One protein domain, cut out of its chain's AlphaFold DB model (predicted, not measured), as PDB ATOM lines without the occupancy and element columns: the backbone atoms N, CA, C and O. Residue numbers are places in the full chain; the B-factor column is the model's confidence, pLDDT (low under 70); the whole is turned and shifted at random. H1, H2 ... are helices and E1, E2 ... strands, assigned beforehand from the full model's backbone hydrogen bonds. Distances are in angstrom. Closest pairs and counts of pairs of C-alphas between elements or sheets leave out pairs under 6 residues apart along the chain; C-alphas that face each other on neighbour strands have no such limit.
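What this domain is: This is residues 37 to 132 of the 136 residues of an uncharacterized protein of Varibaculum cambriense (UniProt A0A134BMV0). Look for one strongly twisted sheet of five strands with three helices packed over one of its faces, while its other face has no named helix. H1 and H2 make a helical hairpin that runs along the strands over E2 and E3, and H3 lies across the strands towards the other edge, over E5. The sheet's order is E1 - E2 - E3 - E5 - E4, all antiparallel. The printed part has 96 residues with three named helices and five named strands, E1 H1 H2 E2 E3 H3 E4 E5 along the chain, in the mixed class of helices and strands. It is compact, with a radius of gyration of the C-alphas of 12.7 A, and spans 35 by 25 by 22 A.

How they stand to each other: Begin at E3, residues 89 to 97, an inner strand that bends by 57 degrees at residue 92. Beside it is E2, residues 76 to 82, its hairpin partner, with N 79 and O 93 2.9 A apart, within hydrogen-bond range. Next to E2 is the edge strand E1, residues 43 to 46, with N 44 and O 80 at 3.3 A. On the other side of E3 is E5, residues 126 to 131, with N 94 and O 129 at 2.8 A. E5 forms a hairpin with the edge strand E4, residues 116 to 118, where N 130 and O 117 are 2.7 A apart. Now find the helices, on the same face of the sheet: H1, residues 48 to 57, H2, residues 62 to 71, and H3, residues 102 to 109. H1 has a height over the sheet of 9.3 A. H2, at 8.9 A, runs along the strands, only just, at 28 degrees to E3 on the local plane. H3, at 9.2 A, runs across them, at 80 degrees to E5 on the local plane. H1 and H2 touch at a shallow tilt of 25 degrees, opposite ways; their closest C-alphas are those of Val 51 and Phe 68, 6.4 A apart. H2 and H3 only just touch, with 3 pairs of C-alphas within 8 A, the closest those of Lys 70 and Leu 109, 5.9 A apart; they are about perpendicular, at 84 degrees. H1 and H3 are apart. E3, H3 and E4 form a split strand-helix-strand unit, two strands running the same way with E5 between them, and its crossover is right-handed. In H1, H2 and H3 every O i to N i+4 pair is within hydrogen-bond range.

Where its parts are: Find C-alpha 43 at (-24.606, 26.730, 1.188), where E1 begins. H1 measures 14.7 A from first to last C-alpha, H2 13.9 A and E2 19.4 A. From C-alpha 89 at (-32.523, 31.315, -3.999), E3 runs 23.6 A. E5, 15.9 A long, ends at C-alpha 131 at (-24.424, 41.253, -0.529).

The domain as a whole: The farthest C-alphas, of Ser 85 and Arg 99, are 35.9 A apart. The printed part has no cut, and no link is long. Mean pLDDT of the printed part is 75.3; residues 37 to 47, 72 to 89 and 121 to 123 are under 70.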
ATOM      1  N   PRO A  37     -27.104  19.851  -5.715       54.97
ATOM      2  CA  PRO A  37     -26.757  20.637  -4.548       54.97
ATOM      3  C   PRO A  37     -27.916  21.529  -4.093       54.97
ATOM      4  O   PRO A  37     -27.789  22.157  -3.074       54.97
ATOM      5  N   PHE A  38     -29.050  21.620  -4.787       53.38
ATOM      6  CA  PHE A  38     -30.156  22.502  -4.400       53.38
ATOM      7  C   PHE A  38     -31.375  21.759  -3.860       53.38
ATOM      8  O   PHE A  38     -32.363  22.399  -3.510       53.38
ATOM      9  N   ALA A  39     -31.324  20.424  -3.796       55.59
ATOM     10  CA  ALA A  39     -32.410  19.614  -3.245       55.59
ATOM     11  C   ALA A  39     -32.478  19.671  -1.709       55.59
ATOM     12  O   ALA A  39     -33.518  19.363  -1.130       55.59
ATOM     13  N   GLU A  40     -31.394  20.090  -1.051       53.06
ATOM     14  CA  GLU A  40     -31.331  20.291   0.395       53.06
ATOM     15  C   GLU A  40     -31.002  21.762   0.703       53.06
ATOM     16  O   GLU A  40     -30.138  22.346   0.043       53.06
ATOM     17  N   PRO A  41     -31.664  22.394   1.691       49.88
ATOM     18  CA  PRO A  41     -31.314  23.744   2.112       49.88
ATOM     19  C   PRO A  41     -29.864  23.782   2.606       49.88
ATOM     20  O   PRO A  41     -29.455  22.977   3.443       49.88
ATOM     21  N   GLY A  42     -29.076  24.727   2.093       57.19
ATOM     22  CA  GLY A  42     -27.654  24.792   2.394       57.19
ATOM     23  C   GLY A  42     -26.898  25.868   1.623       57.19
ATOM     24  O   GLY A  42     -27.483  26.689   0.914       57.19
ATOM     25  N   ILE A  43     -25.581  25.841   1.814       59.38
ATOM     26  CA  ILE A  43     -24.606  26.730   1.188       59.38
ATOM     27  C   ILE A  43     -23.992  26.013  -0.008       59.38
ATOM     28  O   ILE A  43     -23.382  24.953   0.166       59.38
ATOM     29  N   PHE A  44     -24.068  26.613  -1.199       65.31
ATOM     30  CA  PHE A  44     -23.509  25.988  -2.399       65.31
ATOM     31  C   PHE A  44     -22.567  26.878  -3.209       65.31
ATOM     32  O   PHE A  44     -22.867  28.007  -3.589       65.31
ATOM     33  N   TYR A  45     -21.426  26.254  -3.507       66.19
ATOM     34  CA  TYR A  45     -20.376  26.562  -4.475       66.19
ATOM     35  C   TYR A  45     -20.832  26.582  -5.930       66.19
ATOM     36  O   TYR A  45     -20.979  25.498  -6.489       66.19
ATOM     37  N   THR A  46     -20.976  27.732  -6.600       67.81
ATOM     38  CA  THR A  46     -21.261  27.706  -8.043       67.81
ATOM     39  C   THR A  46     -20.398  28.612  -8.917       67.81
ATOM     40  O   THR A  46     -19.912  29.658  -8.488       67.81
ATOM     41  N   GLY A  47     -20.222  28.180 -10.170       66.88
ATOM     42  CA  GLY A  47     -19.641  28.954 -11.266       66.88
ATOM     43  C   GLY A  47     -20.690  29.284 -12.333       66.88
ATOM     44  O   GLY A  47     -21.856  28.922 -12.207       66.88
ATOM     45  N   LYS A  48     -20.273  29.935 -13.422       71.56
ATOM     46  CA  LYS A  48     -21.157  30.482 -14.473       71.56
ATOM     47  C   LYS A  48     -22.271  29.548 -14.970       71.56
ATOM     48  O   LYS A  48     -23.417  29.971 -15.075       71.56
ATOM     49  N   GLU A  49     -21.946  28.297 -15.291       74.62
ATOM     50  CA  GLU A  49     -22.942  27.337 -15.796       74.62
ATOM     51  C   GLU A  49     -23.950  26.928 -14.722       74.62
ATOM     52  O   GLU A  49     -25.138  26.779 -15.007       74.62
ATOM     53  N   GLY A  50     -23.503  26.820 -13.470       74.94
ATOM     54  CA  GLY A  50     -24.412  26.586 -12.362       74.94
ATOM     55  C   GLY A  50     -25.332  27.787 -12.155       74.94
ATOM     56  O   GLY A  50     -26.537  27.582 -12.161       74.94
ATOM     57  N   VAL A  51     -24.807  29.025 -12.131       74.38
ATOM     58  CA  VAL A  51     -25.605  30.277 -12.082       74.38
ATOM     59  C   VAL A  51     -26.728  30.289 -13.124       74.38
ATOM     60  O   VAL A  51     -27.886  30.534 -12.792       74.38
ATOM     61  N   ARG A  52     -26.416  29.953 -14.383       76.44
ATOM     62  CA  ARG A  52     -27.416  29.864 -15.462       76.44
ATOM     63  C   ARG A  52     -28.491  28.819 -15.185       76.44
ATOM     64  O   ARG A  52     -29.665  29.075 -15.449       76.44
ATOM     65  N   LYS A  53     -28.101  27.651 -14.663       76.94
ATOM     66  CA  LYS A  53     -29.048  26.623 -14.223       76.94
ATOM     67  C   LYS A  53     -29.961  27.199 -13.132       76.94
ATOM     68  O   LYS A  53     -31.174  27.077 -13.266       76.94
ATOM     69  N   TYR A  54     -29.428  27.906 -12.131       75.06
ATOM     70  CA  TYR A  54     -30.262  28.467 -11.060       75.06
ATOM     71  C   TYR A  54     -31.318  29.440 -11.567       75.06
ATOM     72  O   TYR A  54     -32.496  29.264 -11.277       75.06
ATOM     73  N   LEU A  55     -30.905  30.430 -12.364       76.44
ATOM     74  CA  LEU A  55     -31.802  31.475 -12.863       76.44
ATOM     75  C   LEU A  55     -32.943  30.929 -13.740       76.44
ATOM     76  O   LEU A  55     -33.932  31.634 -13.960       76.44
ATOM     77  N   LYS A  56     -32.798  29.695 -14.248       80.56
ATOM     78  CA  LYS A  56     -33.807  28.975 -15.030       80.56
ATOM     79  C   LYS A  56     -34.805  28.200 -14.165       80.56
ATOM     80  O   LYS A  56     -35.966  28.111 -14.551       80.56
ATOM     81  N   TYR A  57     -34.356  27.596 -13.064       75.38
ATOM     82  CA  TYR A  57     -35.168  26.654 -12.279       75.38
ATOM     83  C   TYR A  57     -35.733  27.242 -10.983       75.38
ATOM     84  O   TYR A  57     -36.774  26.770 -10.531       75.38
ATOM     85  N   TYR A  58     -35.105  28.275 -10.416       74.44
ATOM     86  CA  TYR A  58     -35.504  28.848  -9.129       74.44
ATOM     87  C   TYR A  58     -35.983  30.286  -9.273       74.44
ATOM     88  O   TYR A  58     -35.534  31.045 -10.139       74.44
ATOM     89  N   LYS A  59     -36.897  30.669  -8.382       78.38
ATOM     90  CA  LYS A  59     -37.270  32.069  -8.209       78.38
ATOM     91  C   LYS A  59     -36.163  32.776  -7.431       78.38
ATOM     92  O   LYS A  59     -35.536  32.202  -6.548       78.38
ATOM     93  N   THR A  60     -35.905  34.024  -7.773       79.88
ATOM     94  CA  THR A  60     -34.910  34.855  -7.098       79.88
ATOM     95  C   THR A  60     -35.370  36.302  -7.207       79.88
ATOM     96  O   THR A  60     -36.104  36.633  -8.146       79.88
ATOM     97  N   ASP A  61     -35.006  37.132  -6.236       82.88
ATOM     98  CA  ASP A  61     -35.290  38.562  -6.272       82.88
ATOM     99  C   ASP A  61     -34.460  39.269  -7.361       82.88
ATOM    100  O   ASP A  61     -33.503  38.712  -7.907       82.88
ATOM    101  N   GLU A  62     -34.860  40.488  -7.719       83.88
ATOM    102  CA  GLU A  62     -34.244  41.252  -8.810       83.88
ATOM    103  C   GLU A  62     -32.766  41.566  -8.529       83.88
ATOM    104  O   GLU A  62     -31.928  41.363  -9.406       83.88
ATOM    105  N   LEU A  63     -32.428  41.929  -7.287       82.00
ATOM    106  CA  LEU A  63     -31.053  42.212  -6.873       82.00
ATOM    107  C   LEU A  63     -30.168  40.963  -6.991       82.00
ATOM    108  O   LEU A  63     -29.093  41.019  -7.591       82.00
ATOM    109  N   SER A  64     -30.622  39.821  -6.466       81.25
ATOM    110  CA  SER A  64     -29.921  38.540  -6.603       81.25
ATOM    111  C   SER A  64     -29.765  38.144  -8.072       81.25
ATOM    112  O   SER A  64     -28.692  37.686  -8.465       81.25
ATOM    113  N   ARG A  65     -30.801  38.329  -8.904       83.25
ATOM    114  CA  ARG A  65     -30.746  38.028 -10.344       83.25
ATOM    115  C   ARG A  65     -29.681  38.858 -11.047       83.25
ATOM    116  O   ARG A  65     -28.828  38.281 -11.723       83.25
ATOM    117  N   GLU A  66     -29.713  40.175 -10.873       83.31
ATOM    118  CA  GLU A  66     -28.728  41.080 -11.465       83.31
ATOM    119  C   GLU A  66     -27.315  40.737 -10.996       83.31
ATOM    120  O   GLU A  66     -26.400  40.590 -11.813       83.31
ATOM    121  N   PHE A  67     -27.141  40.526  -9.688       84.06
ATOM    122  CA  PHE A  67     -25.866  40.111  -9.122       84.06
ATOM    123  C   PHE A  67     -25.367  38.813  -9.768       84.06
ATOM    124  O   PHE A  67     -24.223  38.753 -10.217       84.06
ATOM    125  N   PHE A  68     -26.209  37.784  -9.871       81.19
ATOM    126  CA  PHE A  68     -25.845  36.505 -10.474       81.19
ATOM    127  C   PHE A  68     -25.409  36.652 -11.933       81.19
ATOM    128  O   PHE A  68     -24.370  36.108 -12.318       81.19
ATOM    129  N   GLU A  69     -26.159  37.405 -12.740       79.75
ATOM    130  CA  GLU A  69     -25.836  37.649 -14.147       79.75
ATOM    131  C   GLU A  69     -24.464  38.319 -14.300       79.75
ATOM    132  O   GLU A  69     -23.620  37.828 -15.064       79.75
ATOM    133  N   LYS A  70     -24.191  39.361 -13.507       78.81
ATOM    134  CA  LYS A  70     -22.922  40.106 -13.532       78.81
ATOM    135  C   LYS A  70     -21.760  39.302 -12.941       78.81
ATOM    136  O   LYS A  70     -20.658  39.276 -13.500       78.81
ATOM    137  N   ALA A  71     -22.001  38.554 -11.866       71.38
ATOM    138  CA  ALA A  71     -20.998  37.733 -11.194       71.38
ATOM    139  C   ALA A  71     -20.485  36.577 -12.074       71.38
ATOM    140  O   ALA A  71     -19.339  36.145 -11.915       71.38
ATOM    141  N   THR A  72     -21.256  36.129 -13.078       69.25
ATOM    142  CA  THR A  72     -20.783  35.131 -14.057       69.25
ATOM    143  C   THR A  72     -19.578  35.579 -14.894       69.25
ATOM    144  O   THR A  72     -18.923  34.739 -15.522       69.25
ATOM    145  N   GLY A  73     -19.274  36.881 -14.924       66.12
ATOM    146  CA  GLY A  73     -18.101  37.443 -15.593       66.12
ATOM    147  C   GLY A  73     -16.785  37.241 -14.834       66.12
ATOM    148  O   GLY A  73     -15.714  37.421 -15.416       66.12
ATOM    149  N   TYR A  74     -16.836  36.839 -13.560       67.00
ATOM    150  CA  TYR A  74     -15.673  36.837 -12.677       67.00
ATOM    151  C   TYR A  74     -15.133  35.445 -12.361       67.00
ATOM    152  O   TYR A  74     -15.845  34.449 -12.259       67.00
ATOM    153  N   ARG A  75     -13.812  35.388 -12.165       55.69
ATOM    154  CA  ARG A  75     -13.102  34.186 -11.727       55.69
ATOM    155  C   ARG A  75     -13.170  34.111 -10.196       55.69
ATOM    156  O   ARG A  75     -12.305  34.654  -9.510       55.69
ATOM    157  N   GLY A  76     -14.223  33.478  -9.684       60.47
ATOM    158  CA  GLY A  76     -14.517  33.336  -8.256       60.47
ATOM    159  C   GLY A  76     -15.578  32.267  -7.995       60.47
ATOM    160  O   GLY A  76     -15.944  31.526  -8.909       60.47
ATOM    161  N   TYR A  77     -16.050  32.198  -6.753       64.31
ATOM    162  CA  TYR A  77     -17.182  31.361  -6.354       64.31
ATOM    163  C   TYR A  77     -18.235  32.245  -5.691       64.31
ATOM    164  O   TYR A  77     -17.894  33.160  -4.935       64.31
ATOM    165  N   ILE A  78     -19.497  31.971  -6.001       68.81
ATOM    166  CA  ILE A  78     -20.654  32.656  -5.429       68.81
ATOM    167  C   ILE A  78     -21.300  31.719  -4.420       68.81
ATOM    168  O   ILE A  78     -21.477  30.539  -4.726       68.81
ATOM    169  N   GLU A  79     -21.630  32.250  -3.250       69.19
ATOM    170  CA  GLU A  79     -22.342  31.540  -2.202       69.19
ATOM    171  C   GLU A  79     -23.845  31.781  -2.358       69.19
ATOM    172  O   GLU A  79     -24.340  32.905  -2.240       69.19
ATOM    173  N   VAL A  80     -24.564  30.707  -2.682       66.25
ATOM    174  CA  VAL A  80     -26.013  30.731  -2.891       66.25
ATOM    175  C   VAL A  80     -26.700  30.071  -1.708       66.25
ATOM    176  O   VAL A  80     -26.331  28.956  -1.337       66.25
ATOM    177  N   PHE A  81     -27.716  30.742  -1.168       66.44
ATOM    178  CA  PHE A  81     -28.582  30.208  -0.123       66.44
ATOM    179  C   PHE A  81     -29.961  29.914  -0.710       66.44
ATOM    180  O   PHE A  81     -30.607  30.806  -1.266       66.44
ATOM    181  N   GLY A  82     -30.403  28.664  -0.591       61.03
ATOM    182  CA  GLY A  82     -31.782  28.265  -0.876       61.03
ATOM    183  C   GLY A  82     -32.671  28.427   0.357       61.03
ATOM    184  O   GLY A  82     -32.218  28.206   1.481       61.03
ATOM    185  N   ASP A  83     -33.937  28.802   0.160       62.44
ATOM    186  CA  ASP A  83     -34.937  28.713   1.223       62.44
ATOM    187  C   ASP A  83     -35.181  27.248   1.641       62.44
ATOM    188  O   ASP A  83     -34.790  26.301   0.957       62.44
ATOM    189  N   SER A  84     -35.848  27.038   2.779       55.38
ATOM    190  CA  SER A  84     -36.148  25.693   3.298       55.38
ATOM    191  C   SER A  84     -37.027  24.847   2.370       55.38
ATOM    192  O   SER A  84     -37.135  23.639   2.573       55.38
ATOM    193  N   SER A  85     -37.654  25.465   1.365       57.72
ATOM    194  CA  SER A  85     -38.465  24.791   0.354       57.72
ATOM    195  C   SER A  85     -37.692  24.461  -0.927       57.72
ATOM    196  O   SER A  85     -38.237  23.791  -1.800       57.72
ATOM    197  N   GLY A  86     -36.453  24.948  -1.061       60.44
ATOM    198  CA  GLY A  86     -35.658  24.845  -2.280       60.44
ATOM    199  C   GLY A  86     -36.305  25.530  -3.488       60.44
ATOM    200  O   GLY A  86     -36.023  25.138  -4.612       60.44
ATOM    201  N   THR A  87     -37.206  26.505  -3.305       62.50
ATOM    202  CA  THR A  87     -37.917  27.161  -4.429       62.50
ATOM    203  C   THR A  87     -37.426  28.574  -4.719       62.50
ATOM    204  O   THR A  87     -37.486  29.013  -5.876       62.50
ATOM    205  N   HIS A  88     -36.896  29.256  -3.702       66.75
ATOM    206  CA  HIS A  88     -36.253  30.557  -3.839       66.75
ATOM    207  C   HIS A  88     -34.776  30.466  -3.485       66.75
ATOM    208  O   HIS A  88     -34.394  29.809  -2.518       66.75
ATOM    209  N   VAL A  89     -33.953  31.162  -4.263       69.69
ATOM    210  CA  VAL A  89     -32.523  31.315  -3.999       69.69
ATOM    211  C   VAL A  89     -32.172  32.789  -3.866       69.69
ATOM    212  O   VAL A  89     -32.666  33.615  -4.638       69.69
ATOM    213  N   LYS A  90     -31.296  33.104  -2.912       73.44
ATOM    214  CA  LYS A  90     -30.709  34.435  -2.731       73.44
ATOM    215  C   LYS A  90     -29.185  34.363  -2.767       73.44
ATOM    216  O   LYS A  90     -28.586  33.383  -2.311       73.44
ATOM    217  N   ALA A  91     -28.561  35.400  -3.312       72.25
ATOM    218  CA  ALA A  91     -27.125  35.607  -3.170       72.25
ATOM    219  C   ALA A  91     -26.864  36.332  -1.849       72.25
ATOM    220  O   ALA A  91     -27.353  37.439  -1.678       72.25
ATOM    221  N   ASP A  92     -26.109  35.741  -0.927       71.62
ATOM    222  CA  ASP A  92     -25.773  36.400   0.352       71.62
ATOM    223  C   ASP A  92     -24.281  36.728   0.410       71.62
ATOM    224  O   ASP A  92     -23.900  37.783   0.899       71.62
ATOM    225  N   MET A  93     -23.420  35.858  -0.127       78.75
ATOM    226  CA  MET A  93     -21.969  36.032  -0.059       78.75
ATOM    227  C   MET A  93     -21.282  35.683  -1.380       78.75
ATOM    228  O   MET A  93     -21.765  34.895  -2.195       78.75
ATOM    229  N   PHE A  94     -20.119  36.280  -1.619       79.44
ATOM    230  CA  PHE A  94     -19.298  35.989  -2.786       79.44
ATOM    231  C   PHE A  94     -17.817  36.230  -2.529       79.44
ATOM    232  O   PHE A  94     -17.414  37.050  -1.705       79.44
ATOM    233  N   ARG A  95     -16.973  35.504  -3.269       79.50
ATOM    234  CA  ARG A  95     -15.515  35.595  -3.145       79.50
ATOM    235  C   ARG A  95     -14.874  36.018  -4.454       79.50
ATOM    236  O   ARG A  95     -15.073  35.388  -5.494       79.50
ATOM    237  N   MET A  96     -14.027  37.042  -4.390       81.00
ATOM    238  CA  MET A  96     -13.238  37.517  -5.526       81.00
ATOM    239  C   MET A  96     -11.751  37.245  -5.319       81.00
ATOM    240  O   MET A  96     -11.203  37.456  -4.238       81.00
ATOM    241  N   LYS A  97     -11.060  36.814  -6.377       79.25
ATOM    242  CA  LYS A  97      -9.616  36.567  -6.325       79.25
ATOM    243  C   LYS A  97      -8.816  37.864  -6.191       79.25
ATOM    244  O   LYS A  97      -8.920  38.751  -7.033       79.25
ATOM    245  N   GLY A  98      -7.926  37.904  -5.204       80.19
ATOM    246  CA  GLY A  98      -7.029  39.016  -4.898       80.19
ATOM    247  C   GLY A  98      -7.426  39.759  -3.624       80.19
ATOM    248  O   GLY A  98      -8.448  39.465  -3.011       80.19
ATOM    249  N   ARG A  99      -6.600  40.732  -3.223       84.12
ATOM    250  CA  ARG A  99      -6.937  41.697  -2.165       84.12
ATOM    251  C   ARG A  99      -7.696  42.852  -2.810       84.12
ATOM    252  O   ARG A  99      -7.073  43.676  -3.471       84.12
ATOM    253  N   ILE A 100      -9.017  42.855  -2.674       87.06
ATOM    254  CA  ILE A 100      -9.914  43.788  -3.371       87.06
ATOM    255  C   ILE A 100     -10.674  44.608  -2.318       87.06
ATOM    256  O   ILE A 100     -11.022  44.072  -1.266       87.06
ATOM    257  N   SER A 101     -10.873  45.907  -2.550       89.75
ATOM    258  CA  SER A 101     -11.736  46.751  -1.703       89.75
ATOM    259  C   SER A 101     -13.215  46.635  -2.095       89.75
ATOM    260  O   SER A 101     -13.526  46.170  -3.186       89.75
ATOM    261  N   GLU A 102     -14.128  47.095  -1.237       91.00
ATOM    262  CA  GLU A 102     -15.573  47.148  -1.535       91.00
ATOM    263  C   GLU A 102     -15.839  47.957  -2.806       91.00
ATOM    264  O   GLU A 102     -16.378  47.409  -3.763       91.00
ATOM    265  N   LYS A 103     -15.307  49.183  -2.894       91.50
ATOM    266  CA  LYS A 103     -15.311  49.986  -4.125       91.50
ATOM    267  C   LYS A 103     -14.862  49.226  -5.378       91.50
ATOM    268  O   LYS A 103     -15.531  49.273  -6.402       91.50
ATOM    269  N   GLN A 104     -13.737  48.509  -5.320       90.06
ATOM    270  CA  GLN A 104     -13.242  47.754  -6.478       90.06
ATOM    271  C   GLN A 104     -14.146  46.567  -6.834       90.06
ATOM    272  O   GLN A 104     -14.207  46.177  -8.000       90.06
ATOM    273  N   ALA A 105     -14.798  45.951  -5.848       88.44
ATOM    274  CA  ALA A 105     -15.786  44.906  -6.083       88.44
ATOM    275  C   ALA A 105     -17.055  45.493  -6.718       88.44
ATOM    276  O   ALA A 105     -17.522  44.953  -7.717       88.44
ATOM    277  N   ALA A 106     -17.538  46.627  -6.209       89.19
ATOM    278  CA  ALA A 106     -18.690  47.365  -6.714       89.19
ATOM    279  C   ALA A 106     -18.494  47.823  -8.166       89.19
ATOM    280  O   ALA A 106     -19.330  47.541  -9.015       89.19
ATOM    281  N   GLU A 107     -17.344  48.426  -8.484       88.94
ATOM    282  CA  GLU A 107     -16.989  48.848  -9.849       88.94
ATOM    283  C   GLU A 107     -16.950  47.671 -10.828       88.94
ATOM    284  O   GLU A 107     -17.385  47.782 -11.970       88.94
ATOM    285  N   ARG A 108     -16.436  46.517 -10.389       85.69
ATOM    286  CA  ARG A 108     -16.430  45.296 -11.203       85.69
ATOM    287  C   ARG A 108     -17.847  44.772 -11.399       85.69
ATOM    288  O   ARG A 108     -18.237  44.410 -12.506       85.69
ATOM    289  N   LEU A 109     -18.620  44.701 -10.332       82.12
ATOM    290  CA  LEU A 109     -19.980  44.198 -10.409       82.12
ATOM    291  C   LEU A 109     -20.940  45.208 -11.036       82.12
ATOM    292  O   LEU A 109     -22.062  44.817 -11.303       82.12
ATOM    293  N   ASP A 110     -20.519  46.445 -11.315       85.88
ATOM    294  CA  ASP A 110     -21.407  47.519 -11.763       85.88
ATOM    295  C   ASP A 110     -22.610  47.650 -10.806       85.88
ATOM    296  O   ASP A 110     -23.774  47.538 -11.187       85.88
ATOM    297  N   MET A 111     -22.308  47.762  -9.510       85.31
ATOM    298  CA  MET A 111     -23.286  47.839  -8.420       85.31
ATOM    299  C   MET A 111     -22.965  49.008  -7.493       85.31
ATOM    300  O   MET A 111     -21.829  49.479  -7.444       85.31
ATOM    301  N   ASP A 112     -23.959  49.451  -6.723       88.81
ATOM    302  CA  ASP A 112     -23.728  50.410  -5.641       88.81
ATOM    303  C   ASP A 112     -22.857  49.758  -4.552       88.81
ATOM    304  O   ASP A 112     -23.157  48.670  -4.057       88.81
ATOM    305  N   GLU A 113     -21.775  50.436  -4.165       90.94
ATOM    306  CA  GLU A 113     -20.861  50.007  -3.100       90.94
ATOM    307  C   GLU A 113     -21.588  49.776  -1.769       90.94
ATOM    308  O   GLU A 113     -21.202  48.894  -1.009       90.94
ATOM    309  N   ARG A 114     -22.690  50.492  -1.511       89.81
ATOM    310  CA  ARG A 114     -23.513  50.332  -0.300       89.81
ATOM    311  C   ARG A 114     -24.181  48.966  -0.184       89.81
ATOM    312  O   ARG A 114     -24.618  48.609   0.905       89.81
ATOM    313  N   LEU A 115     -24.279  48.227  -1.287       87.50
ATOM    314  CA  LEU A 115     -24.843  46.880  -1.319       87.50
ATOM    315  C   LEU A 115     -23.792  45.810  -1.008       87.50
ATOM    316  O   LEU A 115     -24.113  44.629  -1.015       87.50
ATOM    317  N   ILE A 116     -22.535  46.189  -0.765       89.12
ATOM    318  CA  ILE A 116     -21.431  45.252  -0.586       89.12
ATOM    319  C   ILE A 116     -20.749  45.531   0.748       89.12
ATOM    320  O   ILE A 116     -20.275  46.633   1.003       89.12
ATOM    321  N   ARG A 117     -20.633  44.497   1.581       89.88
ATOM    322  CA  ARG A 117     -19.852  44.544   2.818       89.88
ATOM    323  C   ARG A 117     -18.737  43.525   2.766       89.88
ATOM    324  O   ARG A 117     -18.973  42.344   2.553       89.88
ATOM    325  N   ARG A 118     -17.506  43.938   3.019       87.62
ATOM    326  CA  ARG A 118     -16.394  43.009   3.179       87.62
ATOM    327  C   ARG A 118     -16.472  42.344   4.552       87.62
ATOM    328  O   ARG A 118     -16.410  43.018   5.576       87.62
ATOM    329  N   THR A 119     -16.561  41.020   4.573       81.38
ATOM    330  CA  THR A 119     -16.760  40.250   5.812       81.38
ATOM    331  C   THR A 119     -15.445  39.950   6.533       81.38
ATOM    332  O   THR A 119     -15.379  40.065   7.755       81.38
ATOM    333  N   TYR A 120     -14.372  39.618   5.797       70.50
ATOM    334  CA  TYR A 120     -13.088  39.209   6.387       70.50
ATOM    335  C   TYR A 120     -11.840  39.674   5.611       70.50
ATOM    336  O   TYR A 120     -11.871  40.195   4.485       70.50
ATOM    337  N   HIS A 121     -10.677  39.461   6.239       64.69
ATOM    338  CA  HIS A 121      -9.382  39.527   5.567       64.69
ATOM    339  C   HIS A 121      -9.238  38.409   4.525       64.69
ATOM    340  O   HIS A 121      -9.860  37.361   4.662       64.69
ATOM    341  N   PRO A 122      -8.423  38.612   3.475       67.44
ATOM    342  CA  PRO A 122      -8.346  37.665   2.378       67.44
ATOM    343  C   PRO A 122      -7.753  36.340   2.864       67.44
ATOM    344  O   PRO A 122      -6.588  36.314   3.270       67.44
ATOM    345  N   VAL A 123      -8.529  35.259   2.799       64.75
ATOM    346  CA  VAL A 123      -8.080  33.892   3.098       64.75
ATOM    347  C   VAL A 123      -7.790  33.201   1.769       64.75
ATOM    348  O   VAL A 123      -8.542  33.352   0.807       64.75
ATOM    349  N   ASP A 124      -6.645  32.524   1.665       74.25
ATOM    350  CA  ASP A 124      -6.212  31.808   0.452       74.25
ATOM    351  C   ASP A 124      -6.188  32.660  -0.833       74.25
ATOM    352  O   ASP A 124      -6.366  32.180  -1.954       74.25
ATOM    353  N   GLY A 125      -5.949  33.967  -0.683       77.06
ATOM    354  CA  GLY A 125      -5.904  34.904  -1.805       77.06
ATOM    355  C   GLY A 125      -7.276  35.251  -2.391       77.06
ATOM    356  O   GLY A 125      -7.326  35.813  -3.486       77.06
ATOM    357  N   LEU A 126      -8.366  34.952  -1.684       80.19
ATOM    358  CA  LEU A 126      -9.723  35.394  -1.997       80.19
ATOM    359  C   LEU A 126     -10.160  36.457  -0.986       80.19
ATOM    360  O   LEU A 126      -9.966  36.277   0.211       80.19
ATOM    361  N   THR A 127     -10.761  37.551  -1.450       83.75
ATOM    362  CA  THR A 127     -11.500  38.479  -0.582       83.75
ATOM    363  C   THR A 127     -12.973  38.097  -0.598       83.75
ATOM    364  O   THR A 127     -13.535  37.880  -1.672       83.75
ATOM    365  N   GLU A 128     -13.571  38.001   0.585       86.19
ATOM    366  CA  GLU A 128     -14.977  37.667   0.774       86.19
ATOM    367  C   GLU A 128     -15.813  38.922   1.013       86.19
ATOM    368  O   GLU A 128     -15.386  39.858   1.698       86.19
ATOM    369  N   PHE A 129     -16.997  38.912   0.421       86.19
ATOM    370  CA  PHE A 129     -17.978  39.971   0.485       86.19
ATOM    371  C   PHE A 129     -19.354  39.375   0.752       86.19
ATOM    372  O   PHE A 129     -19.661  38.267   0.321       86.19
ATOM    373  N   GLU A 130     -20.179  40.151   1.424       85.94
ATOM    374  CA  GLU A 130     -21.595  39.928   1.632       85.94
ATOM    375  C   GLU A 130     -22.377  40.927   0.787       85.94
ATOM    376  O   GLU A 130     -21.995  42.097   0.677       85.94
ATOM    377  N   LEU A 131     -23.460  40.445   0.190       85.81
ATOM    378  CA  LEU A 131     -24.424  41.253  -0.529       85.81
ATOM    379  C   LEU A 131     -25.509  41.701   0.455       85.81
ATOM    380  O   LEU A 131     -26.255  40.892   1.001       85.81
ATOM    381  N   LEU A 132     -25.582  43.004   0.694       84.81
ATOM    382  CA  LEU A 132     -26.564  43.603   1.581       84.81
ATOM    383  C   LEU A 132     -27.887  43.761   0.831       84.81
ATOM    384  O   LEU A 132     -28.048  44.647  -0.007       84.81
TER     385      LEU A 132